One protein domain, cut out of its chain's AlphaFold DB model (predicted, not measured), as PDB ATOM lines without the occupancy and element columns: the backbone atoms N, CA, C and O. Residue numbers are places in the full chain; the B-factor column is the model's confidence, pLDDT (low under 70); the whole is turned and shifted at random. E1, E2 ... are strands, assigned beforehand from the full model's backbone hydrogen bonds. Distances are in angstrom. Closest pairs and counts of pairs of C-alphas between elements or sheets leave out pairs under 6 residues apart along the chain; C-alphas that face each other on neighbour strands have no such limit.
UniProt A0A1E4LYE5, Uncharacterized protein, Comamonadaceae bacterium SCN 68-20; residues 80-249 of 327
ATOM      1  N   ALA A  80     -32.050 -15.809  -5.295       95.00
ATOM      2  CA  ALA A  80     -32.971 -15.026  -6.095       95.00
ATOM      3  C   ALA A  80     -33.188 -13.655  -5.435       95.00
ATOM      4  O   ALA A  80     -32.971 -13.476  -4.231       95.00
ATOM      5  N   GLY A  81     -33.636 -12.681  -6.228       90.88
ATOM      6  CA  GLY A  81     -34.272 -11.501  -5.655       90.88
ATOM      7  C   GLY A  81     -35.546 -11.913  -4.917       90.88
ATOM      8  O   GLY A  81     -36.200 -12.891  -5.286       90.88
ATOM      9  N   ARG A  82     -35.913 -11.164  -3.874       89.06
ATOM     10  CA  ARG A  82     -37.192 -11.381  -3.191       89.06
ATOM     11  C   ARG A  82     -38.335 -11.188  -4.198       89.06
ATOM     12  O   ARG A  82     -38.364 -10.144  -4.852       89.06
ATOM     13  N   PRO A  83     -39.266 -12.147  -4.331       90.62
ATOM     14  CA  PRO A  83     -40.400 -11.986  -5.231       90.62
ATOM     15  C   PRO A  83     -41.261 -10.784  -4.840       90.62
ATOM     16  O   PRO A  83     -41.475 -10.532  -3.652       90.62
ATOM     17  N   ALA A  84     -41.783 -10.071  -5.838       90.06
ATOM     18  CA  ALA A  84     -42.675  -8.942  -5.611       90.06
ATOM     19  C   ALA A  84     -43.951  -9.386  -4.858       90.06
ATOM     20  O   ALA A  84     -44.393 -10.531  -5.041       90.06
ATOM     21  N   PRO A  85     -44.560  -8.528  -4.015       88.12
ATOM     22  CA  PRO A  85     -45.764  -8.873  -3.251       88.12
ATOM     23  C   PRO A  85     -46.939  -9.379  -4.104       88.12
ATOM     24  O   PRO A  85     -47.748 -10.166  -3.625       88.12
ATOM     25  N   ASP A  86     -46.996  -8.977  -5.373       90.50
ATOM     26  CA  ASP A  86     -48.016  -9.305  -6.372       90.50
ATOM     27  C   ASP A  86     -47.616 -10.450  -7.326       90.50
ATOM     28  O   ASP A  86     -48.361 -10.771  -8.250       90.50
ATOM     29  N   ALA A  87     -46.467 -11.104  -7.103       92.19
ATOM     30  CA  ALA A  87     -46.027 -12.227  -7.935       92.19
ATOM     31  C   ALA A  87     -47.089 -13.354  -8.025       92.19
ATOM     32  O   ALA A  87     -47.738 -13.649  -7.012       92.19
ATOM     33  N   PRO A  88     -47.235 -14.030  -9.185       94.06
ATOM     34  CA  PRO A  88     -48.188 -15.128  -9.356       94.06
ATOM     35  C   PRO A  88     -47.972 -16.281  -8.366       94.06
ATOM     36  O   PRO A  88     -46.839 -16.587  -7.993       94.06
ATOM     37  N   VAL A  89     -49.062 -16.947  -7.975       94.44
ATOM     38  CA  VAL A  89     -49.065 -18.070  -7.021       94.44
ATOM     39  C   VAL A  89     -49.416 -19.383  -7.750       94.44
ATOM     40  O   VAL A  89     -50.362 -19.376  -8.538       94.44
ATOM     41  N   PRO A  90     -48.719 -20.513  -7.485       93.75
ATOM     42  CA  PRO A  90     -47.585 -20.652  -6.570       93.75
ATOM     43  C   PRO A  90     -46.327 -19.978  -7.119       93.75
ATOM     44  O   PRO A  90     -45.998 -20.116  -8.299       93.75
ATOM     45  N   VAL A  91     -45.615 -19.266  -6.247       94.94
ATOM     46  CA  VAL A  91     -44.418 -18.520  -6.626       94.94
ATOM     47  C   VAL A  91     -43.336 -19.495  -7.073       94.94
ATOM     48  O   VAL A  91     -42.972 -20.413  -6.345       94.94
ATOM     49  N   GLN A  92     -42.808 -19.294  -8.274       92.69
ATOM     50  CA  GLN A  92     -41.691 -20.084  -8.779       92.69
ATOM     51  C   GLN A  92     -40.386 -19.364  -8.451       92.69
ATOM     52  O   GLN A  92     -40.126 -18.269  -8.948       92.69
ATOM     53  N   LEU A  93     -39.574 -19.974  -7.591       92.56
ATOM     54  CA  LEU A  93     -38.247 -19.465  -7.275       92.56
ATOM     55  C   LEU A  93     -37.230 -19.962  -8.312       92.56
ATOM     56  O   LEU A  93     -37.183 -21.163  -8.567       92.56
ATOM     57  N   PRO A  94     -36.386 -19.084  -8.881       93.88
ATOM     58  CA  PRO A  94     -35.309 -19.511  -9.775       93.88
ATOM     59  C   PRO A  94     -34.086 -20.054  -9.014       93.88
ATOM     60  O   PRO A  94     -33.264 -20.757  -9.592       93.88
ATOM     61  N   SER A  95     -33.951 -19.732  -7.725       96.56
ATOM     62  CA  SER A  95     -32.919 -20.246  -6.817       96.56
ATOM     63  C   SER A  95     -33.338 -20.010  -5.358       96.56
ATOM     64  O   SER A  95     -34.394 -19.429  -5.098       96.56
ATOM     65  N   PHE A  96     -32.492 -20.402  -4.405       96.25
ATOM     66  CA  PHE A  96     -32.706 -20.170  -2.972       96.25
ATOM     67  C   PHE A  96     -32.860 -18.688  -2.605       96.25
ATOM     68  O   PHE A  96     -32.432 -17.813  -3.362       96.25
ATOM     69  N   LEU A  97     -33.428 -18.404  -1.429       94.62
ATOM     70  CA  LEU A  97     -33.574 -17.043  -0.893       94.62
ATOM     71  C   LEU A  97     -32.679 -16.777   0.319       94.62
ATOM     72  O   LEU A  97     -32.027 -15.737   0.365       94.62
ATOM     73  N   THR A  98     -32.655 -17.691   1.289       93.50
ATOM     74  CA  THR A  98     -31.949 -17.554   2.569       93.50
ATOM     75  C   THR A  98     -31.311 -18.900   2.931       93.50
ATOM     76  O   THR A  98     -31.951 -19.735   3.573       93.50
ATOM     77  N   PRO A  99     -30.072 -19.158   2.477       95.88
ATOM     78  CA  PRO A  99     -29.366 -20.381   2.822       95.88
ATOM     79  C   PRO A  99     -29.071 -20.413   4.327       95.88
ATOM     80  O   PRO A  99     -28.669 -19.404   4.896       95.88
ATOM     81  N   THR A 100     -29.272 -21.561   4.969       94.12
ATOM     82  CA  THR A 100     -29.084 -21.729   6.427       94.12
ATOM     83  C   THR A 100     -28.135 -22.860   6.785       94.12
ATOM     84  O   THR A 100     -27.504 -22.837   7.837       94.12
ATOM     85  N   ALA A 101     -28.004 -23.853   5.908       94.62
ATOM     86  CA  ALA A 101     -27.088 -24.968   6.082       94.62
ATOM     87  C   ALA A 101     -26.646 -25.524   4.729       94.62
ATOM     88  O   ALA A 101     -27.364 -25.428   3.731       94.62
ATOM     89  N   LEU A 102     -25.461 -26.132   4.721       95.62
ATOM     90  CA  LEU A 102     -24.834 -26.724   3.546       95.62
ATOM     91  C   LEU A 102     -24.348 -28.137   3.870       95.62
ATOM     92  O   LEU A 102     -23.857 -28.378   4.972       95.62
ATOM     93  N   ALA A 103     -24.442 -29.050   2.903       94.06
ATOM     94  CA  ALA A 103     -23.814 -30.369   2.966       94.06
ATOM     95  C   ALA A 103     -23.505 -30.880   1.556       94.06
ATOM     96  O   ALA A 103     -24.345 -30.765   0.668       94.06
ATOM     97  N   GLN A 104     -22.324 -31.461   1.345       93.00
ATOM     98  CA  GLN A 104     -21.992 -32.103   0.075       93.00
ATOM     99  C   GLN A 104     -22.352 -33.590   0.133       93.00
ATOM    100  O   GLN A 104     -21.901 -34.296   1.033       93.00
ATOM    101  N   ALA A 105     -23.143 -34.057  -0.828       90.94
ATOM    102  CA  ALA A 105     -23.421 -35.471  -1.027       90.94
ATOM    103  C   ALA A 105     -22.217 -36.201  -1.664       90.94
ATOM    104  O   ALA A 105     -21.384 -35.560  -2.307       90.94
ATOM    105  N   PRO A 106     -22.106 -37.538  -1.531       87.56
ATOM    106  CA  PRO A 106     -20.970 -38.297  -2.069       87.56
ATOM    107  C   PRO A 106     -20.738 -38.149  -3.583       87.56
ATOM    108  O   PRO A 106     -19.619 -38.336  -4.049       87.56
ATOM    109  N   ASP A 107     -21.775 -37.799  -4.348       90.19
ATOM    110  CA  ASP A 107     -21.710 -37.550  -5.795       90.19
ATOM    111  C   ASP A 107     -21.195 -36.141  -6.162       90.19
ATOM    112  O   ASP A 107     -21.111 -35.791  -7.338       90.19
ATOM    113  N   GLY A 108     -20.846 -35.326  -5.162       91.75
ATOM    114  CA  GLY A 108     -20.378 -33.953  -5.329       91.75
ATOM    115  C   GLY A 108     -21.488 -32.902  -5.324       91.75
ATOM    116  O   GLY A 108     -21.170 -31.713  -5.258       91.75
ATOM    117  N   THR A 109     -22.764 -33.303  -5.336       94.62
ATOM    118  CA  THR A 109     -23.904 -32.382  -5.260       94.62
ATOM    119  C   THR A 109     -23.880 -31.614  -3.942       94.62
ATOM    120  O   THR A 109     -23.832 -32.208  -2.863       94.62
ATOM    121  N   LEU A 110     -23.962 -30.287  -4.008       96.75
ATOM    122  CA  LEU A 110     -24.069 -29.440  -2.827       96.75
ATOM    123  C   LEU A 110     -25.540 -29.191  -2.492       96.75
ATOM    124  O   LEU A 110     -26.287 -28.598  -3.269       96.75
ATOM    125  N   LEU A 111     -25.956 -29.636  -1.315       97.19
ATOM    126  CA  LEU A 111     -27.289 -29.407  -0.782       97.19
ATOM    127  C   LEU A 111     -27.313 -28.116   0.021       97.19
ATOM    128  O   LEU A 111     -26.416 -27.858   0.826       97.19
ATOM    129  N   ILE A 112     -28.357 -27.328  -0.200       98.19
ATOM    130  CA  ILE A 112     -28.534 -26.003   0.384       98.19
ATOM    131  C   ILE A 112     -29.897 -25.977   1.064       98.19
ATOM    132  O   ILE A 112     -30.934 -26.035   0.398       98.19
ATOM    133  N   ALA A 113     -29.902 -25.896   2.391       97.56
ATOM    134  CA  ALA A 113     -31.119 -25.642   3.144       97.56
ATOM    135  C   ALA A 113     -31.501 -24.179   2.956       97.56
ATOM    136  O   ALA A 113     -30.667 -23.300   3.137       97.56
ATOM    137  N   ASP A 114     -32.749 -23.934   2.583       96.81
ATOM    138  CA  ASP A 114     -33.279 -22.614   2.277       96.81
ATOM    139  C   ASP A 114     -34.432 -22.324   3.231       96.81
ATOM    140  O   ASP A 114     -35.577 -22.738   3.019       96.81
ATOM    141  N   SER A 115     -34.100 -21.681   4.347       94.06
ATOM    142  CA  SER A 115     -35.023 -21.436   5.449       94.06
ATOM    143  C   SER A 115     -34.910 -20.010   5.948       94.06
ATOM    144  O   SER A 115     -33.858 -19.385   5.899       94.06
ATOM    145  N   GLU A 116     -36.024 -19.466   6.408       87.69
ATOM    146  CA  GLU A 116     -36.015 -18.187   7.100       87.69
ATOM    147  C   GLU A 116     -35.830 -18.480   8.583       87.69
ATOM    148  O   GLU A 116     -36.657 -19.157   9.193       87.69
ATOM    149  N   VAL A 117     -34.723 -18.011   9.151       73.38
ATOM    150  CA  VAL A 117     -34.474 -18.116  10.588       73.38
ATOM    151  C   VAL A 117     -34.881 -16.791  11.211       73.38
ATOM    152  O   VAL A 117     -34.364 -15.737  10.845       73.38
ATOM    153  N   PHE A 118     -35.842 -16.837  12.130       66.81
ATOM    154  CA  PHE A 118     -36.310 -15.649  12.833       66.81
ATOM    155  C   PHE A 118     -35.169 -15.030  13.651       66.81
ATOM    156  O   PHE A 118     -34.647 -15.653  14.572       66.81
ATOM    157  N   SER A 119     -34.809 -13.785  13.341       57.78
ATOM    158  CA  SER A 119     -33.698 -13.070  13.981       57.78
ATOM    159  C   SER A 119     -34.142 -12.108  15.097       57.78
ATOM    160  O   SER A 119     -33.426 -11.160  15.408       57.78
ATOM    161  N   GLY A 120     -35.339 -12.286  15.673       51.22
ATOM    162  CA  GLY A 120     -35.806 -11.475  16.810       51.22
ATOM    163  C   GLY A 120     -36.331 -10.073  16.471       51.22
ATOM    164  O   GLY A 120     -36.715  -9.339  17.377       51.22
ATOM    165  N   GLY A 121     -36.350  -9.680  15.194       62.56
ATOM    166  CA  GLY A 121     -36.837  -8.369  14.750       62.56
ATOM    167  C   GLY A 121     -38.350  -8.329  14.478       62.56
ATOM    168  O   GLY A 121     -38.977  -9.376  14.336       62.56
ATOM    169  N   PRO A 122     -38.947  -7.133  14.304       59.75
ATOM    170  CA  PRO A 122     -40.370  -6.959  13.969       59.75
ATOM    171  C   PRO A 122     -40.718  -7.372  12.525       59.75
ATOM    172  O   PRO A 122     -41.768  -7.011  11.997       59.75
ATOM    173  N   ALA A 123     -39.803  -8.054  11.843       60.19
ATOM    174  CA  ALA A 123     -39.883  -8.297  10.423       60.19
ATOM    175  C   ALA A 123     -40.824  -9.483  10.140       60.19
ATOM    176  O   ALA A 123     -40.654 -10.574  10.681       60.19
ATOM    177  N   LEU A 124     -41.854  -9.227   9.331       68.75
ATOM    178  CA  LEU A 124     -42.861 -10.209   8.932       68.75
ATOM    179  C   LEU A 124     -42.264 -11.207   7.943       68.75
ATOM    180  O   LEU A 124     -41.640 -10.773   6.975       68.75
ATOM    181  N   SER A 125     -42.542 -12.502   8.149       82.56
ATOM    182  CA  SER A 125     -42.180 -13.558   7.197       82.56
ATOM    183  C   SER A 125     -42.573 -13.197   5.759       82.56
ATOM    184  O   SER A 125     -43.680 -12.737   5.471       82.56
ATOM    185  N   TRP A 126     -41.650 -13.453   4.841       83.56
ATOM    186  CA  TRP A 126     -41.710 -13.181   3.408       83.56
ATOM    187  C   TRP A 126     -42.134 -14.447   2.662       83.56
ATOM    188  O   TRP A 126     -42.393 -14.420   1.460       83.56
ATOM    189  N   ARG A 127     -42.181 -15.571   3.381       90.62
ATOM    190  CA  ARG A 127     -42.437 -16.916   2.878       90.62
ATOM    191  C   ARG A 127     -43.872 -17.371   3.145       90.62
ATOM    192  O   ARG A 127     -44.165 -18.554   3.278       90.62
ATOM    193  N   THR A 128     -44.792 -16.416   3.189       90.44
ATOM    194  CA  THR A 128     -46.210 -16.602   3.535       90.44
ATOM    195  C   THR A 128     -47.091 -17.024   2.357       90.44
ATOM    196  O   THR A 128     -48.298 -17.184   2.522       90.44
ATOM    197  N   ARG A 129     -46.514 -17.237   1.164       93.19
ATOM    198  CA  ARG A 129     -47.245 -17.670  -0.038       93.19
ATOM    199  C   ARG A 129     -46.778 -19.047  -0.530       93.19
ATOM    200  O   ARG A 129     -45.592 -19.357  -0.398       93.19
ATOM    201  N   PRO A 130     -47.673 -19.855  -1.131       95.88
ATOM    202  CA  PRO A 130     -47.294 -21.105  -1.781       95.88
ATOM    203  C   PRO A 130     -46.156 -20.902  -2.785       95.88
ATOM    204  O   PRO A 130     -46.175 -19.935  -3.548       95.88
ATOM    205  N   GLY A 131     -45.173 -21.801  -2.782       94.69
ATOM    206  CA  GLY A 131     -43.949 -21.690  -3.581       94.69
ATOM    207  C   GLY A 131     -42.783 -20.958  -2.895       94.69
ATOM    208  O   GLY A 131     -41.669 -20.972  -3.413       94.69
ATOM    209  N   LEU A 132     -43.005 -20.356  -1.716       93.81
ATOM    210  CA  LEU A 132     -41.960 -19.683  -0.924       93.81
ATOM    211  C   LEU A 132     -41.606 -20.381   0.386       93.81
ATOM    212  O   LEU A 132     -40.774 -19.865   1.136       93.81
ATOM    213  N   GLY A 133     -42.198 -21.542   0.662       94.56
ATOM    214  CA  GLY A 133     -41.904 -22.328   1.853       94.56
ATOM    215  C   GLY A 133     -40.425 -22.627   2.052       94.56
ATOM    216  O   GLY A 133     -39.593 -22.461   1.159       94.56
ATOM    217  N   HIS A 134     -40.103 -23.119   3.240       96.50
ATOM    218  CA  HIS A 134     -38.792 -23.697   3.507       96.50
ATOM    219  C   HIS A 134     -38.560 -24.929   2.631       96.50
ATOM    220  O   HIS A 134     -39.504 -25.647   2.280       96.50
ATOM    221  N   GLY A 135     -37.306 -25.189   2.284       97.25
ATOM    222  CA  GLY A 135     -36.974 -26.333   1.450       97.25
ATOM    223  C   GLY A 135     -35.483 -26.560   1.291       97.25
ATOM    224  O   GLY A 135     -34.657 -25.912   1.931       97.25
ATOM    225  N   VAL A 136     -35.151 -27.512   0.427       98.25
ATOM    226  CA  VAL A 136     -33.778 -27.902   0.112       98.25
ATOM    227  C   VAL A 136     -33.555 -27.787  -1.388       98.25
ATOM    228  O   VAL A 136     -34.328 -28.325  -2.186       98.25
ATOM    229  N   TRP A 137     -32.476 -27.109  -1.762       98.19
ATOM    230  CA  TRP A 137     -31.954 -27.070  -3.123       98.19
ATOM    231  C   TRP A 137     -30.787 -28.041  -3.276       98.19
ATOM    232  O   TRP A 137     -30.036 -28.269  -2.331       98.19
ATOM    233  N   ALA A 138     -30.617 -28.567  -4.483       97.19
ATOM    234  CA  ALA A 138     -29.422 -29.275  -4.913       97.19
ATOM    235  C   ALA A 138     -28.733 -28.454  -6.000       97.19
ATOM    236  O   ALA A 138     -29.370 -28.090  -6.990       97.19
ATOM    237  N   LEU A 139     -27.448 -28.186  -5.798       98.00
ATOM    238  CA  LEU A 139     -26.534 -27.622  -6.776       98.00
ATOM    239  C   LEU A 139     -25.622 -28.739  -7.278       98.00
ATOM    240  O   LEU A 139     -24.762 -29.224  -6.540       98.00
ATOM    241  N   ALA A 140     -25.840 -29.170  -8.514       96.56
ATOM    242  CA  ALA A 140     -25.020 -30.189  -9.149       96.56
ATOM    243  C   ALA A 140     -23.621 -29.639  -9.505       96.56
ATOM    244  O   ALA A 140     -23.460 -28.424  -9.662       96.56
ATOM    245  N   PRO A 141     -22.601 -30.506  -9.665       94.88
ATOM    246  CA  PRO A 141     -21.244 -30.082 -10.032       94.88
ATOM    247  C   PRO A 141     -21.136 -29.317 -11.361       94.88
ATOM    248  O   PRO A 141     -20.186 -28.563 -11.554       94.88
ATOM    249  N   ASP A 142     -22.097 -29.491 -12.270       95.25
ATOM    250  CA  ASP A 142     -22.199 -28.747 -13.535       95.25
ATOM    251  C   ASP A 142     -22.832 -27.349 -13.378       95.25
ATOM    252  O   ASP A 142     -22.950 -26.603 -14.351       95.25
ATOM    253  N   GLY A 143     -23.224 -26.978 -12.154       95.31
ATOM    254  CA  GLY A 143     -23.859 -25.706 -11.822       95.31
ATOM    255  C   GLY A 143     -25.389 -25.725 -11.885       95.31
ATOM    256  O   GLY A 143     -26.013 -24.704 -11.588       95.31
ATOM    257  N   ALA A 144     -26.022 -26.848 -12.240       96.94
ATOM    258  CA  ALA A 144     -27.477 -26.926 -12.298       96.94
ATOM    259  C   ALA A 144     -28.099 -26.875 -10.891       96.94
ATOM    260  O   ALA A 144     -27.809 -27.705 -10.027       96.94
ATOM    261  N   LEU A 145     -29.001 -25.912 -10.674       97.62
ATOM    262  CA  LEU A 145     -29.818 -25.811  -9.464       97.62
ATOM    263  C   LEU A 145     -31.184 -26.457  -9.672       97.62
ATOM    264  O   LEU A 145     -31.873 -26.181 -10.654       97.62
ATOM    265  N   ARG A 146     -31.625 -27.246  -8.691       96.00
ATOM    266  CA  ARG A 146     -32.993 -27.773  -8.639       96.00
ATOM    267  C   ARG A 146     -33.543 -27.798  -7.221       96.00
ATOM    268  O   ARG A 146     -32.807 -28.015  -6.260       96.00
ATOM    269  N   GLN A 147     -34.858 -27.647  -7.102       96.44
ATOM    270  CA  GLN A 147     -35.563 -27.927  -5.854       96.44
ATOM    271  C   GLN A 147     -35.591 -29.442  -5.616       96.44
ATOM    272  O   GLN A 147     -35.860 -30.221  -6.531       96.44
ATOM    273  N   VAL A 148     -35.284 -29.859  -4.388       97.00
ATOM    274  CA  VAL A 148     -35.277 -31.273  -3.987       97.00
ATOM    275  C   VAL A 148     -36.516 -31.599  -3.169       97.00
ATOM    276  O   VAL A 148     -37.177 -32.593  -3.442       97.00
ATOM    277  N   ALA A 149     -36.832 -30.762  -2.180       98.06
ATOM    278  CA  ALA A 149     -37.998 -30.916  -1.319       98.06
ATOM    279  C   ALA A 149     -38.435 -29.563  -0.741       98.06
ATOM    280  O   ALA A 149     -37.584 -28.705  -0.509       98.06
ATOM    281  N   GLY A 150     -39.728 -29.389  -0.451       97.56
ATOM    282  CA  GLY A 150     -40.251 -28.170   0.184       97.56
ATOM    283  C   GLY A 150     -40.872 -27.156  -0.776       97.56
ATOM    284  O   GLY A 150     -41.309 -27.495  -1.870       97.56
ATOM    285  N   PHE A 151     -40.897 -25.885  -0.372       95.88
ATOM    286  CA  PHE A 151     -41.377 -24.726  -1.146       95.88
ATOM    287  C   PHE A 151     -42.887 -24.629  -1.378       95.88
ATOM    288  O   PHE A 151     -43.428 -23.531  -1.257       95.88
ATOM    289  N   ALA A 152     -43.588 -25.721  -1.708       96.00
ATOM    290  CA  ALA A 152     -44.976 -25.627  -2.178       96.00
ATOM    291  C   ALA A 152     -45.913 -24.984  -1.153       96.00
ATOM    292  O   ALA A 152     -46.782 -24.203  -1.532       96.00
ATOM    293  N   GLN A 153     -45.726 -25.291   0.130       96.56
ATOM    294  CA  GLN A 153     -46.531 -24.740   1.216       96.56
ATOM    295  C   GLN A 153     -45.829 -23.553   1.882       96.56
ATOM    296  O   GLN A 153     -44.615 -23.605   2.058       96.56
ATOM    297  N   PRO A 154     -46.563 -22.496   2.264       93.62
ATOM    298  CA  PRO A 154     -45.987 -21.349   2.956       93.62
ATOM    299  C   PRO A 154     -45.511 -21.692   4.374       93.62
ATOM    300  O   PRO A 154     -45.833 -22.734   4.945       93.62
ATOM    301  N   THR A 155     -44.771 -20.768   4.981       89.94
ATOM    302  CA  THR A 155     -44.388 -20.851   6.395       89.94
ATOM    303  C   THR A 155     -45.603 -20.803   7.306       89.94
ATOM    304  O   THR A 155     -46.545 -20.054   7.048       89.94
ATOM    305  N   GLY A 156     -45.556 -21.561   8.400       87.69
ATOM    306  CA  GLY A 156     -46.675 -21.713   9.333       87.69
ATOM    307  C   GLY A 156     -47.631 -22.849   8.965       87.69
ATOM    308  O   GLY A 156     -48.430 -23.255   9.809       87.69
ATOM    309  N   THR A 157     -47.524 -23.425   7.761       94.12
ATOM    310  CA  THR A 157     -48.188 -24.697   7.459       94.12
ATOM    311  C   THR A 157     -47.608 -25.797   8.358       94.12
ATOM    312  O   THR A 157     -46.384 -25.879   8.503       94.12
ATOM    313  N   PRO A 158     -48.448 -26.652   8.976       94.69
ATOM    314  CA  PRO A 158     -47.965 -27.745   9.810       94.69
ATOM    315  C   PRO A 158     -46.964 -28.632   9.068       94.69
ATOM    316  O   PRO A 158     -47.191 -29.018   7.920       94.69
ATOM    317  N   MET A 159     -45.865 -28.969   9.746       94.12
ATOM    318  CA  MET A 159     -44.846 -29.876   9.217       94.12
ATOM    319  C   MET A 159     -45.475 -31.192   8.764       94.12
ATOM    320  O   MET A 159     -46.263 -31.793   9.498       94.12
ATOM    321  N   ALA A 160     -45.064 -31.669   7.594       96.38
ATOM    322  CA  ALA A 160     -45.550 -32.913   7.024       96.38
ATOM    323  C   ALA A 160     -44.442 -33.608   6.234       96.38
ATOM    324  O   ALA A 160     -43.668 -32.973   5.507       96.38
ATOM    325  N   ASP A 161     -44.365 -34.927   6.393       97.69
ATOM    326  CA  ASP A 161     -43.607 -35.797   5.497       97.69
ATOM    327  C   ASP A 161     -44.240 -35.798   4.108       97.69
ATOM    328  O   ASP A 161     -45.437 -35.562   3.947       97.69
ATOM    329  N   GLY A 162     -43.426 -36.037   3.088       97.81
ATOM    330  CA  GLY A 162     -43.865 -35.897   1.708       97.81
ATOM    331  C   GLY A 162     -42.750 -36.199   0.725       97.81
ATOM    332  O   GLY A 162     -41.651 -36.585   1.112       97.81
ATOM    333  N   THR A 163     -43.041 -36.047  -0.562       97.88
ATOM    334  CA  THR A 163     -42.053 -36.207  -1.635       97.88
ATOM    335  C   THR A 163     -41.977 -34.926  -2.444       97.88
ATOM    336  O   THR A 163     -43.011 -34.340  -2.783       97.88
ATOM    337  N   GLY A 164     -40.756 -34.488  -2.741       96.94
ATOM    338  CA  GLY A 164     -40.505 -33.302  -3.537       96.94
ATOM    339  C   GLY A 164     -41.181 -32.067  -2.933       96.94
ATOM    340  O   GLY A 164     -41.095 -31.843  -1.718       96.94
ATOM    341  N   PRO A 165     -41.912 -31.284  -3.744       95.06
ATOM    342  CA  PRO A 165     -42.584 -30.089  -3.258       95.06
ATOM    343  C   PRO A 165     -43.634 -30.333  -2.161       95.06
ATOM    344  O   PRO A 165     -43.994 -29.410  -1.441       95.06
ATOM    345  N   GLY A 166     -44.132 -31.566  -2.011       95.19
ATOM    346  CA  GLY A 166     -45.146 -31.908  -1.010       95.19
ATOM    347  C   GLY A 166     -44.626 -32.033   0.426       95.19
ATOM    348  O   GLY A 166     -45.435 -32.097   1.347       95.19
ATOM    349  N   ALA A 167     -43.306 -32.086   0.642       98.12
ATOM    350  CA  ALA A 167     -42.743 -32.042   1.990       98.12
ATOM    351  C   ALA A 167     -42.896 -30.634   2.588       98.12
ATOM    352  O   ALA A 167     -42.670 -29.642   1.901       98.12
ATOM    353  N   VAL A 168     -43.244 -30.532   3.871       97.75
ATOM    354  CA  VAL A 168     -43.398 -29.241   4.562       97.75
ATOM    355  C   VAL A 168     -42.430 -29.179   5.732       97.75
ATOM    356  O   VAL A 168     -42.441 -30.072   6.584       97.75
ATOM    357  N   PHE A 169     -41.603 -28.136   5.759       96.56
ATOM    358  CA  PHE A 169     -40.616 -27.877   6.807       96.56
ATOM    359  C   PHE A 169     -41.011 -26.650   7.632       96.56
ATOM    360  O   PHE A 169     -41.686 -25.756   7.120       96.56
ATOM    361  N   ALA A 170     -40.578 -26.602   8.890       93.44
ATOM    362  CA  ALA A 170     -40.780 -25.469   9.792       93.44
ATOM    363  C   ALA A 170     -39.566 -24.536   9.857       93.44
ATOM    364  O   ALA A 170     -39.760 -23.329   9.905       93.44
ATOM    365  N   SER A 171     -38.342 -25.071   9.883       91.88
ATOM    366  CA  SER A 171     -37.093 -24.310   9.738       91.88
ATOM    367  C   SER A 171     -35.913 -25.275   9.697       91.88
ATOM    368  O   SER A 171     -35.632 -25.949  10.690       91.88
ATOM    369  N   ILE A 172     -35.224 -25.351   8.559       94.75
ATOM    370  CA  ILE A 172     -34.085 -26.252   8.387       94.75
ATOM    371  C   ILE A 172     -32.813 -25.555   8.883       94.75
ATOM    372  O   ILE A 172     -32.370 -24.575   8.281       94.75
ATOM    373  N   THR A 173     -32.218 -26.063   9.962       91.12
ATOM    374  CA  THR A 173     -31.059 -25.444  10.640       91.12
ATOM    375  C   THR A 173     -29.742 -26.168  10.387       91.12
ATOM    376  O   THR A 173     -28.676 -25.580  10.544       91.12
ATOM    377  N   ALA A 174     -29.796 -27.431   9.971       91.69
ATOM    378  CA  ALA A 174     -28.616 -28.231   9.681       91.69
ATOM    379  C   ALA A 174     -28.907 -29.255   8.583       91.69
ATOM    380  O   ALA A 174     -30.024 -29.765   8.467       91.69
ATOM    381  N   LEU A 175     -27.874 -29.577   7.806       93.94
ATOM    382  CA  LEU A 175     -27.870 -30.648   6.816       93.94
ATOM    383  C   LEU A 175     -26.689 -31.570   7.077       93.94
ATOM    384  O   LEU A 175     -25.603 -31.110   7.429       93.94
ATOM    385  N   CYS A 176     -26.892 -32.859   6.831       92.25
ATOM    386  CA  CYS A 176     -25.813 -33.816   6.780       92.25
ATOM    387  C   CYS A 176     -26.040 -34.896   5.733       92.25
ATOM    388  O   CYS A 176     -26.983 -35.674   5.846       92.25
ATOM    389  N   ALA A 177     -25.171 -34.965   4.729       89.44
ATOM    390  CA  ALA A 177     -25.188 -36.066   3.781       89.44
ATOM    391  C   ALA A 177     -24.547 -37.303   4.415       89.44
ATOM    392  O   ALA A 177     -23.449 -37.223   4.973       89.44
ATOM    393  N   ASP A 178     -25.245 -38.428   4.331       82.81
ATOM    394  CA  ASP A 178     -24.715 -39.721   4.719       82.81
ATOM    395  C   ASP A 178     -23.841 -40.314   3.601       82.81
ATOM    396  O   ASP A 178     -24.004 -40.019   2.412       82.81
ATOM    397  N   ALA A 179     -22.885 -41.162   3.980       77.56
ATOM    398  CA  ALA A 179     -21.999 -41.838   3.031       77.56
ATOM    399  C   ALA A 179     -22.742 -42.788   2.067       77.56
ATOM    400  O   ALA A 179     -22.186 -43.198   1.051       77.56
ATOM    401  N   GLN A 180     -23.983 -43.160   2.388       76.06
ATOM    402  CA  GLN A 180     -24.838 -44.047   1.604       76.06
ATOM    403  C   GLN A 180     -25.752 -43.280   0.623       76.06
ATOM    404  O   GLN A 180     -26.563 -43.906  -0.061       76.06
ATOM    405  N   GLY A 181     -25.621 -41.951   0.523       77.50
ATOM    406  CA  GLY A 181     -26.380 -41.093  -0.394       77.50
ATOM    407  C   GLY A 181     -27.747 -40.624   0.123       77.50
ATOM    408  O   GLY A 181     -28.483 -39.956  -0.606       77.50
ATOM    409  N   GLY A 182     -28.113 -40.951   1.361       85.50
ATOM    410  CA  GLY A 182     -29.192 -40.282   2.079       85.50
ATOM    411  C   GLY A 182     -28.719 -38.972   2.705       85.50
ATOM    412  O   GLY A 182     -27.532 -38.678   2.804       85.50
ATOM    413  N   VAL A 183     -29.666 -38.142   3.113       93.00
ATOM    414  CA  VAL A 183     -29.402 -36.850   3.743       93.00
ATOM    415  C   VAL A 183     -30.240 -36.779   4.998       93.00
ATOM    416  O   VAL A 183     -31.419 -37.118   4.993       93.00
ATOM    417  N   TYR A 184     -29.649 -36.323   6.083       94.50
ATOM    418  CA  TYR A 184     -30.356 -35.981   7.300       94.50
ATOM    419  C   TYR A 184     -30.432 -34.467   7.406       94.50
ATOM    420  O   TYR A 184     -29.529 -33.751   6.974       94.50
ATOM    421  N   LEU A 185     -31.526 -33.976   7.962       94.69
ATOM    422  CA  LEU A 185     -31.726 -32.560   8.217       94.69
ATOM    423  C   LEU A 185     -32.368 -32.356   9.582       94.69
ATOM    424  O   LEU A 185     -33.137 -33.201  10.048       94.69
ATOM    425  N   GLU A 186     -32.027 -31.243  10.218       93.06
ATOM    426  CA  GLU A 186     -32.692 -30.771  11.427       93.06
ATOM    427  C   GLU A 186     -33.744 -29.742  11.029       93.06
ATOM    428  O   GLU A 186     -33.417 -28.726  10.422       93.06
ATOM    429  N   ASP A 187     -34.999 -30.029  11.357       92.88
ATOM    430  CA  ASP A 187     -36.165 -29.201  11.065       92.88
ATOM    431  C   ASP A 187     -36.837 -28.813  12.384       92.88
ATOM    432  O   ASP A 187     -37.614 -29.590  12.948       92.88
ATOM    433  N   LEU A 188     -36.458 -27.650  12.921       86.81
ATOM    434  CA  LEU A 188     -36.925 -27.124  14.210       86.81
ATOM    435  C   LEU A 188     -36.821 -28.156  15.364       86.81
ATOM    436  O   LEU A 188     -37.795 -28.433  16.068       86.81
ATOM    437  N   GLY A 189     -35.642 -28.766  15.536       84.75
ATOM    438  CA  GLY A 189     -35.368 -29.755  16.591       84.75
ATOM    439  C   GLY A 189     -35.887 -31.172  16.306       84.75
ATOM    440  O   GLY A 189     -35.867 -32.037  17.184       84.75
ATOM    441  N   ARG A 190     -36.358 -31.451  15.084       89.12
ATOM    442  CA  ARG A 190     -36.686 -32.810  14.620       89.12
ATOM    443  C   ARG A 190     -35.681 -33.265  13.577       89.12
ATOM    444  O   ARG A 190     -35.392 -32.522  12.645       89.12
ATOM    445  N   VAL A 191     -35.211 -34.505  13.677       92.19
ATOM    446  CA  VAL A 191     -34.403 -35.100  12.605       92.19
ATOM    447  C   VAL A 191     -35.309 -35.690  11.536       92.19
ATOM    448  O   VAL A 191     -36.204 -36.493  11.821       92.19
ATOM    449  N   ARG A 192     -35.044 -35.334  10.283       94.56
ATOM    450  CA  ARG A 192     -35.728 -35.891   9.117       94.56
ATOM    451  C   ARG A 192     -34.705 -36.458   8.149       94.56
ATOM    452  O   ARG A 192     -33.604 -35.933   8.022       94.56
ATOM    453  N   ARG A 193     -35.068 -37.543   7.474       94.81
ATOM    454  CA  ARG A 193     -34.293 -38.140   6.390       94.81
ATOM    455  C   ARG A 193     -34.873 -37.682   5.059       94.81
ATOM    456  O   ARG A 193     -36.075 -37.804   4.846       94.81
ATOM    457  N   LEU A 194     -34.012 -37.189   4.189       95.62
ATOM    458  CA  LEU A 194     -34.251 -36.814   2.809       95.62
ATOM    459  C   LEU A 194     -33.476 -37.782   1.908       95.62
ATOM    460  O   LEU A 194     -32.288 -38.022   2.109       95.62
ATOM    461  N   THR A 195     -34.140 -38.346   0.913       92.56
ATOM    462  CA  THR A 195     -33.503 -39.168  -0.119       92.56
ATOM    463  C   THR A 195     -33.226 -38.346  -1.383       92.56
ATOM    464  O   THR A 195     -33.780 -37.260  -1.565       92.56
ATOM    465  N   ALA A 196     -32.381 -38.860  -2.283       86.94
ATOM    466  CA  ALA A 196     -32.015 -38.171  -3.525       86.94
ATOM    467  C   ALA A 196     -33.217 -37.875  -4.453       86.94
ATOM    468  O   ALA A 196     -33.224 -36.857  -5.153       86.94
ATOM    469  N   ASP A 197     -34.246 -38.731  -4.417       87.81
ATOM    470  CA  ASP A 197     -35.535 -38.588  -5.113       87.81
ATOM    471  C   ASP A 197     -36.511 -37.624  -4.413       87.81
ATOM    472  O   ASP A 197     -37.629 -37.415  -4.879       87.81
ATOM    473  N   GLY A 198     -36.095 -36.990  -3.313       94.25
ATOM    474  CA  GLY A 198     -36.869 -35.945  -2.650       94.25
ATOM    475  C   GLY A 198     -37.878 -36.454  -1.625       94.25
ATOM    476  O   GLY A 198     -38.713 -35.674  -1.166       94.25
ATOM    477  N   LYS A 199     -37.843 -37.736  -1.246       97.12
ATOM    478  CA  LYS A 199     -38.715 -38.266  -0.195       97.12
ATOM    479  C   LYS A 199     -38.195 -37.841   1.174       97.12
ATOM    480  O   LYS A 199     -37.046 -38.104   1.522       97.12
ATOM    481  N   VAL A 200     -39.065 -37.219   1.960       97.88
ATOM    482  CA  VAL A 200     -38.780 -36.736   3.310       97.88
ATOM    483  C   VAL A 200     -39.569 -37.550   4.324       97.88
ATOM    484  O   VAL A 200     -40.787 -37.691   4.201       97.88
ATOM    485  N   GLN A 201     -38.873 -38.072   5.331       95.81
ATOM    486  CA  GLN A 201     -39.452 -38.848   6.425       95.81
ATOM    487  C   GLN A 201     -38.918 -38.373   7.773       95.81
ATOM    488  O   GLN A 201     -37.710 -38.251   7.964       95.81
ATOM    489  N   THR A 202     -39.806 -38.137   8.729       93.75
ATOM    490  CA  THR A 202     -39.445 -37.780  10.100       93.75
ATOM    491  C   THR A 202     -38.990 -39.030  10.848       93.75
ATOM    492  O   THR A 202     -39.671 -40.056  10.835       93.75
ATOM    493  N   LEU A 203     -37.837 -38.963  11.517       89.56
ATOM    494  CA  LEU A 203     -37.339 -40.076  12.320       89.56
ATOM    495  C   LEU A 203     -37.999 -40.047  13.701       89.56
ATOM    496  O   LEU A 203     -37.797 -39.118  14.485       89.56
ATOM    497  N   ALA A 204     -38.805 -41.063  14.004       76.25
ATOM    498  CA  ALA A 204     -39.493 -41.168  15.286       76.25
ATOM    499  C   ALA A 204     -38.497 -41.207  16.461       76.25
ATOM    500  O   ALA A 204     -37.479 -41.891  16.402       76.25
ATOM    501  N   GLY A 205     -38.796 -40.467  17.535       66.62
ATOM    502  CA  GLY A 205     -37.969 -40.425  18.749       66.62
ATOM    503  C   GLY A 205     -36.679 -39.601  18.640       66.62
ATOM    504  O   GLY A 205     -36.049 -39.340  19.660       66.62
ATOM    505  N   ALA A 206     -36.312 -39.124  17.447       62.53
ATOM    506  CA  ALA A 206     -35.162 -38.250  17.246       62.53
ATOM    507  C   ALA A 206     -35.559 -36.775  17.442       62.53
ATOM    508  O   ALA A 206     -35.691 -36.009  16.483       62.53
ATOM    509  N   GLN A 207     -35.774 -36.379  18.700       66.56
ATOM    510  CA  GLN A 207     -35.686 -34.964  19.061       66.56
ATOM    511  C   GLN A 207     -34.204 -34.587  19.024       66.56
ATOM    512  O   GLN A 207     -33.435 -35.013  19.886       66.56
ATOM    513  N   ALA A 208     -33.800 -33.859  17.988       65.44
ATOM    514  CA  ALA A 208     -32.448 -33.341  17.883       65.44
ATOM    515  C   ALA A 208     -32.312 -32.104  18.766       65.44
ATOM    516  O   ALA A 208     -33.184 -31.236  18.808       65.44
ATOM    517  N   HIS A 209     -31.187 -32.020  19.464       71.19
ATOM    518  CA  HIS A 209     -30.652 -30.750  19.949       71.19
ATOM    519  C   HIS A 209     -29.365 -30.443  19.173       71.19
ATOM    520  O   HIS A 209     -28.345 -30.093  19.766       71.19
ATOM    521  N   GLY A 210     -29.409 -30.688  17.859       80.50
ATOM    522  CA  GLY A 210     -28.293 -30.610  16.927       80.50
ATOM    523  C   GLY A 210     -28.147 -31.845  16.028       80.50
ATOM    524  O   GLY A 210     -28.190 -32.990  16.491       80.50
ATOM    525  N   LEU A 211     -27.907 -31.582  14.743       87.88
ATOM    526  CA  LEU A 211     -27.466 -32.539  13.728       87.88
ATOM    527  C   LEU A 211     -26.042 -32.194  13.278       87.88
ATOM    528  O   LEU A 211     -25.724 -31.038  13.006       87.88
ATOM    529  N   TYR A 212     -25.199 -33.214  13.157       85.75
ATOM    530  CA  TYR A 212     -23.770 -33.049  12.928       85.75
ATOM    531  C   TYR A 212     -23.277 -34.040  11.888       85.75
ATOM    532  O   TYR A 212     -23.709 -35.193  11.855       85.75
ATOM    533  N   CYS A 213     -22.323 -33.595  11.076       83.62
ATOM    534  CA  CYS A 213     -21.579 -34.473  10.188       83.62
ATOM    535  C   CYS A 213     -20.245 -34.828  10.806       83.62
ATOM    536  O   CYS A 213     -19.415 -33.953  11.048       83.62
ATOM    537  N   GLY A 214     -20.048 -36.118  11.041       73.88
ATOM    538  CA  GLY A 214     -18.738 -36.669  11.299       73.88
ATOM    539  C   GLY A 214     -17.900 -36.811  10.030       73.88
ATOM    540  O   GLY A 214     -18.400 -36.644   8.909       73.88
ATOM    541  N   PRO A 215     -16.615 -37.147  10.201       67.75
ATOM    542  CA  PRO A 215     -15.707 -37.376   9.089       67.75
ATOM    543  C   PRO A 215     -16.236 -38.507   8.205       67.75
ATOM    544  O   PRO A 215     -16.825 -39.465   8.705       67.75
ATOM    545  N   ALA A 216     -16.023 -38.391   6.894       66.88
ATOM    546  CA  ALA A 216     -16.534 -39.320   5.881       66.88
ATOM    547  C   ALA A 216     -18.076 -39.417   5.776       66.88
ATOM    548  O   ALA A 216     -18.583 -40.395   5.237       66.88
ATOM    549  N   GLY A 217     -18.826 -38.408   6.245       73.75
ATOM    550  CA  GLY A 217     -20.279 -38.335   6.029       73.75
ATOM    551  C   GLY A 217     -21.092 -39.179   7.010       73.75
ATOM    552  O   GLY A 217     -22.121 -39.740   6.653       73.75
ATOM    553  N   GLN A 218     -20.638 -39.325   8.256       80.44
ATOM    554  CA  GLN A 218     -21.458 -39.954   9.290       80.44
ATOM    555  C   GLN A 218     -22.456 -38.937   9.861       80.44
ATOM    556  O   GLN A 218     -22.044 -37.961  10.480       80.44
ATOM    557  N   ALA A 219     -23.759 -39.173   9.715       87.75
ATOM    558  CA  ALA A 219     -24.774 -38.334  10.350       87.75
ATOM    559  C   ALA A 219     -24.928 -38.687  11.839       87.75
ATOM    560  O   ALA A 219     -25.175 -39.841  12.201       87.75
ATOM    561  N   LEU A 220     -24.791 -37.684  12.703       86.44
ATOM    562  CA  LEU A 220     -24.843 -37.805  14.159       86.44
ATOM    563  C   LEU A 220     -25.873 -36.829  14.732       86.44
ATOM    564  O   LEU A 220     -26.012 -35.710  14.246       86.44
ATOM    565  N   THR A 221     -26.568 -37.229  15.792       86.19
ATOM    566  CA  THR A 221     -27.482 -36.357  16.547       86.19
ATOM    567  C   THR A 221     -27.165 -36.414  18.030       86.19
ATOM    568  O   THR A 221     -26.642 -37.412  18.530       86.19
ATOM    569  N   THR A 222     -27.520 -35.366  18.763       80.44
ATOM    570  CA  THR A 222     -27.603 -35.437  20.225       80.44
ATOM    571  C   THR A 222     -28.936 -36.039  20.647       80.44
ATOM    572  O   THR A 222     -29.973 -35.770  20.043       80.44
ATOM    573  N   THR A 223     -28.906 -36.869  21.686       76.62
ATOM    574  CA  THR A 223     -30.096 -37.446  22.320       76.62
ATOM    575  C   THR A 223     -30.052 -37.186  23.819       76.62
ATOM    576  O   THR A 223     -29.022 -37.405  24.466       76.62
ATOM    577  N   ARG A 224     -31.165 -36.705  24.381       77.94
ATOM    578  CA  ARG A 224     -31.303 -36.503  25.826       77.94
ATOM    579  C   ARG A 224     -31.537 -37.842  26.516       77.94
ATOM    580  O   ARG A 224     -32.445 -38.582  26.143       77.94
ATOM    581  N   GLN A 225     -30.737 -38.142  27.525       76.75
ATOM    582  CA  GLN A 225     -30.861 -39.345  28.340       76.75
ATOM    583  C   GLN A 225     -31.819 -39.124  29.519       76.75
ATOM    584  O   GLN A 225     -32.158 -37.988  29.869       76.75
ATOM    585  N   ALA A 226     -32.244 -40.216  30.161       80.50
ATOM    586  CA  ALA A 226     -33.130 -40.169  31.329       80.50
ATOM    587  C   ALA A 226     -32.494 -39.464  32.542       80.50
ATOM    588  O   ALA A 226     -33.202 -38.828  33.319       80.50
ATOM    589  N   ASP A 227     -31.166 -39.532  32.671       78.94
ATOM    590  CA  ASP A 227     -30.382 -38.841  33.707       78.94
ATOM    591  C   ASP A 227     -30.189 -37.334  33.430       78.94
ATOM    592  O   ASP A 227     -29.566 -36.630  34.220       78.94
ATOM    593  N   GLY A 228     -30.738 -36.825  32.319       75.94
ATOM    594  CA  GLY A 228     -30.642 -35.425  31.910       75.94
ATOM    595  C   GLY A 228     -29.393 -35.070  31.099       75.94
ATOM    596  O   GLY A 228     -29.322 -33.941  30.615       75.94
ATOM    597  N   THR A 229     -28.456 -36.006  30.907       74.38
ATOM    598  CA  THR A 229     -27.257 -35.813  30.072       74.38
ATOM    599  C   THR A 229     -27.577 -35.898  28.579       74.38
ATOM    600  O   THR A 229     -28.632 -36.398  28.176       74.38
ATOM    601  N   TYR A 230     -26.658 -35.425  27.734       75.94
ATOM    602  CA  TYR A 230     -26.758 -35.563  26.283       75.94
ATOM    603  C   TYR A 230     -25.726 -36.558  25.766       75.94
ATOM    604  O   TYR A 230     -24.587 -36.611  26.222       75.94
ATOM    605  N   ARG A 231     -26.118 -37.368  24.785       77.44
ATOM    606  CA  ARG A 231     -25.213 -38.329  24.150       77.44
ATOM    607  C   ARG A 231     -25.266 -38.234  22.645       77.44
ATOM    608  O   ARG A 231     -26.333 -37.991  22.078       77.44
ATOM    609  N   LEU A 232     -24.116 -38.450  22.015       80.81
ATOM    610  CA  LEU A 232     -24.037 -38.527  20.562       80.81
ATOM    611  C   LEU A 232     -24.531 -39.889  20.112       80.81
ATOM    612  O   LEU A 232     -24.071 -40.907  20.625       80.81
ATOM    613  N   ALA A 233     -25.438 -39.898  19.146       82.56
ATOM    614  CA  ALA A 233     -25.987 -41.103  18.557       82.56
ATOM    615  C   ALA A 233     -25.810 -41.082  17.037       82.56
ATOM    616  O   ALA A 233     -26.039 -40.061  16.386       82.56
ATOM    617  N   ALA A 234     -25.421 -42.224  16.474       85.38
ATOM    618  CA  ALA A 234     -25.292 -42.406  15.037       85.38
ATOM    619  C   ALA A 234     -26.648 -42.611  14.368       85.38
ATOM    620  O   ALA A 234     -27.412 -43.498  14.750       85.38
ATOM    621  N   LEU A 235     -26.928 -41.850  13.316       86.38
ATOM    622  CA  LEU A 235     -28.130 -42.015  12.508       86.38
ATOM    623  C   LEU A 235     -27.879 -43.011  11.358       86.38
ATOM    624  O   LEU A 235     -26.778 -43.047  10.814       86.38
ATOM    625  N   PRO A 236     -28.874 -43.841  10.986       84.00
ATOM    626  CA  PRO A 236     -30.178 -44.012  11.634       84.00
ATOM    627  C   PRO A 236     -30.155 -45.012  12.805       84.00
ATOM    628  O   PRO A 236     -31.189 -45.238  13.420       84.00
ATOM    629  N   SER A 237     -29.009 -45.640  13.094       83.69
ATOM    630  CA  SER A 237     -28.908 -46.766  14.039       83.69
ATOM    631  C   SER A 237     -29.350 -46.454  15.475       83.69
ATOM    632  O   SER A 237     -29.702 -47.366  16.217       83.69
ATOM    633  N   GLY A 238     -29.278 -45.186  15.890       81.50
ATOM    634  CA  GLY A 238     -29.438 -44.766  17.279       81.50
ATOM    635  C   GLY A 238     -28.285 -45.198  18.191       81.50
ATOM    636  O   GLY A 238     -28.365 -44.982  19.397       81.50
ATOM    637  N   GLN A 239     -27.216 -45.802  17.653       82.25
ATOM    638  CA  GLN A 239     -26.086 -46.265  18.452       82.25
ATOM    639  C   GLN A 239     -25.392 -45.079  19.124       82.25
ATOM    640  O   GLN A 239     -24.852 -44.202  18.452       82.25
ATOM    641  N   THR A 240     -25.365 -45.090  20.453       80.00
ATOM    642  CA  THR A 240     -24.627 -44.117  21.255       80.00
ATOM    643  C   THR A 240     -23.120 -44.275  21.049       80.00
ATOM    644  O   THR A 240     -22.579 -45.355  21.273       80.00
ATOM    645  N   LEU A 241     -22.441 -43.195  20.658       74.38
ATOM    646  CA  LEU A 241     -20.994 -43.155  20.405       74.38
ATOM    647  C   LEU A 241     -20.183 -42.505  21.542       74.38
ATOM    648  O   LEU A 241     -18.963 -42.436  21.449       74.38
ATOM    649  N   GLY A 242     -20.833 -42.024  22.609       67.31
ATOM    650  CA  GLY A 242     -20.151 -41.380  23.737       67.31
ATOM    651  C   GLY A 242     -21.087 -40.661  24.713       67.31
ATOM    652  O   GLY A 242     -22.294 -40.570  24.464       67.31
ATOM    653  N   ALA A 243     -20.541 -40.159  25.824       58.69
ATOM    654  CA  ALA A 243     -21.260 -39.381  26.834       58.69
ATOM    655  C   ALA A 243     -20.772 -37.925  26.847       58.69
ATOM    656  O   ALA A 243     -19.568 -37.683  26.822       58.69
ATOM    657  N   TRP A 244     -21.688 -36.949  26.907       62.44
ATOM    658  CA  TRP A 244     -21.301 -35.548  27.071       62.44
ATOM    659  C   TRP A 244     -22.174 -34.803  28.092       62.44
ATOM    660  O   TRP A 244     -23.403 -34.793  28.031       62.44
ATOM    661  N   ASP A 245     -21.494 -34.175  29.050       53.72
ATOM    662  CA  ASP A 245     -22.064 -33.457  30.197       53.72
ATOM    663  C   ASP A 245     -22.545 -32.044  29.822       53.72
ATOM    664  O   ASP A 245     -23.584 -31.595  30.304       53.72
ATOM    665  N   ALA A 246     -21.853 -31.341  28.915       51.94
ATOM    666  CA  ALA A 246     -22.161 -29.930  28.701       51.94
ATOM    667  C   ALA A 246     -23.404 -29.746  27.819       51.94
ATOM    668  O   ALA A 246     -23.401 -30.047  26.622       51.94
ATOM    669  N   ALA A 247     -24.453 -29.191  28.423       48.03
ATOM    670  CA  ALA A 247     -25.647 -28.733  27.737       48.03
ATOM    671  C   ALA A 247     -25.297 -27.835  26.529       48.03
ATOM    672  O   ALA A 247     -24.593 -26.832  26.651       48.03
ATOM    673  N   SER A 248     -25.826 -28.210  25.362       52.81
ATOM    674  CA  SER A 248     -26.168 -27.308  24.252       52.81
ATOM    675  C   SER A 248     -25.056 -26.459  23.611       52.81
ATOM    676  O   SER A 248     -25.353 -25.369  23.126       52.81
ATOM    677  N   THR A 249     -23.798 -26.911  23.556       63.44
ATOM    678  CA  THR A 249     -22.786 -26.216  22.729       63.44
ATOM    679  C   THR A 249     -22.594 -26.889  21.364       63.44
ATOM    680  O   THR A 249     -22.585 -28.120  21.293       63.44
TER     681      THR A 249
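What this domain is: This is residues 80 to 249 of the 327 residues of an uncharacterized protein of Comamonadaceae bacterium SCN 68-20 (UniProt A0A1E4LYE5). Three small four-stranded sheets stand face to face in a row, like the blades of an open fan: E1 to E4, then E5 to E8, then E9 to E12. The first strands E1, E5 and E9 come close together, while the last strands E4, E8 and E12 are spread wider; residues 119 to 124 stick out. The printed part has 170 residues with no named helix and twelve named strands, E1 to E12 in chain order, and each sheet is antiparallel in that order. The class is all strand, though 69 of the 170 residues are in named strands. The whole is compact, with a radius of gyration of the C-alphas of 16.3 A and spans of 52, 39 and 24 A.

Where its parts are: After residues 80 to 98, E1 covers residues 99 to 104, beginning at C-alpha 99 (-29.366, -20.381, 2.822). E2 is 110 to 114, E3 135 to 139 and E4 145 to 150. E5 is 172 to 177, with C-alpha 172 at (-34.085, -26.252, 8.387); E6 is 183 to 187 and E7 190 to 194. E8, residues 199 to 207, is 19.8 A long and bends by 79 degrees at residue 204. E9 is 211 to 214, E10 218 to 224, 19.6 A long, and E11 230 to 234. E12, residues 239 to 244, ends at C-alpha 244 (-21.301, -35.548, 27.071).

How they stand to each other: Each sheet is a meander, each strand the antiparallel neighbour of the one before, and is strongly twisted. N 103 and O 111 of the hairpin E1 and E2 are 3.1 A apart, within hydrogen-bond range; so are N 176 and O 184 of E5 and E6, 2.8 A, and N 221 and O 233 of E10 and E11, 2.9 A. The sheets form a stack of sheets, face to face in turn. The parts of the first two that face each other are 9.1 A centre to centre; the closest C-alphas of E1 and E5 are those of Ala 101 and Ala 174, 5.1 A. For the second and third this is 10.0 A; the closest C-alphas of E5 and E9 are those of Cys 176 and Cys 213, 5.5 A. E1 and E9 are apart. Residues 162 to 163 pair antiparallel with 199 to 200 of E8.

The domain as a whole: The C-alphas farthest apart, of Asp 86 and Asp 227, are 52.8 A apart. The printed part has no cut. The links E2 to E3 and E4 to E5 are long, with 20 and 21 residues. Mean pLDDT of the printed part is 86.7; residues 118 to 124, 205 to 208, 215 to 216 and 242 to 249 are under 70.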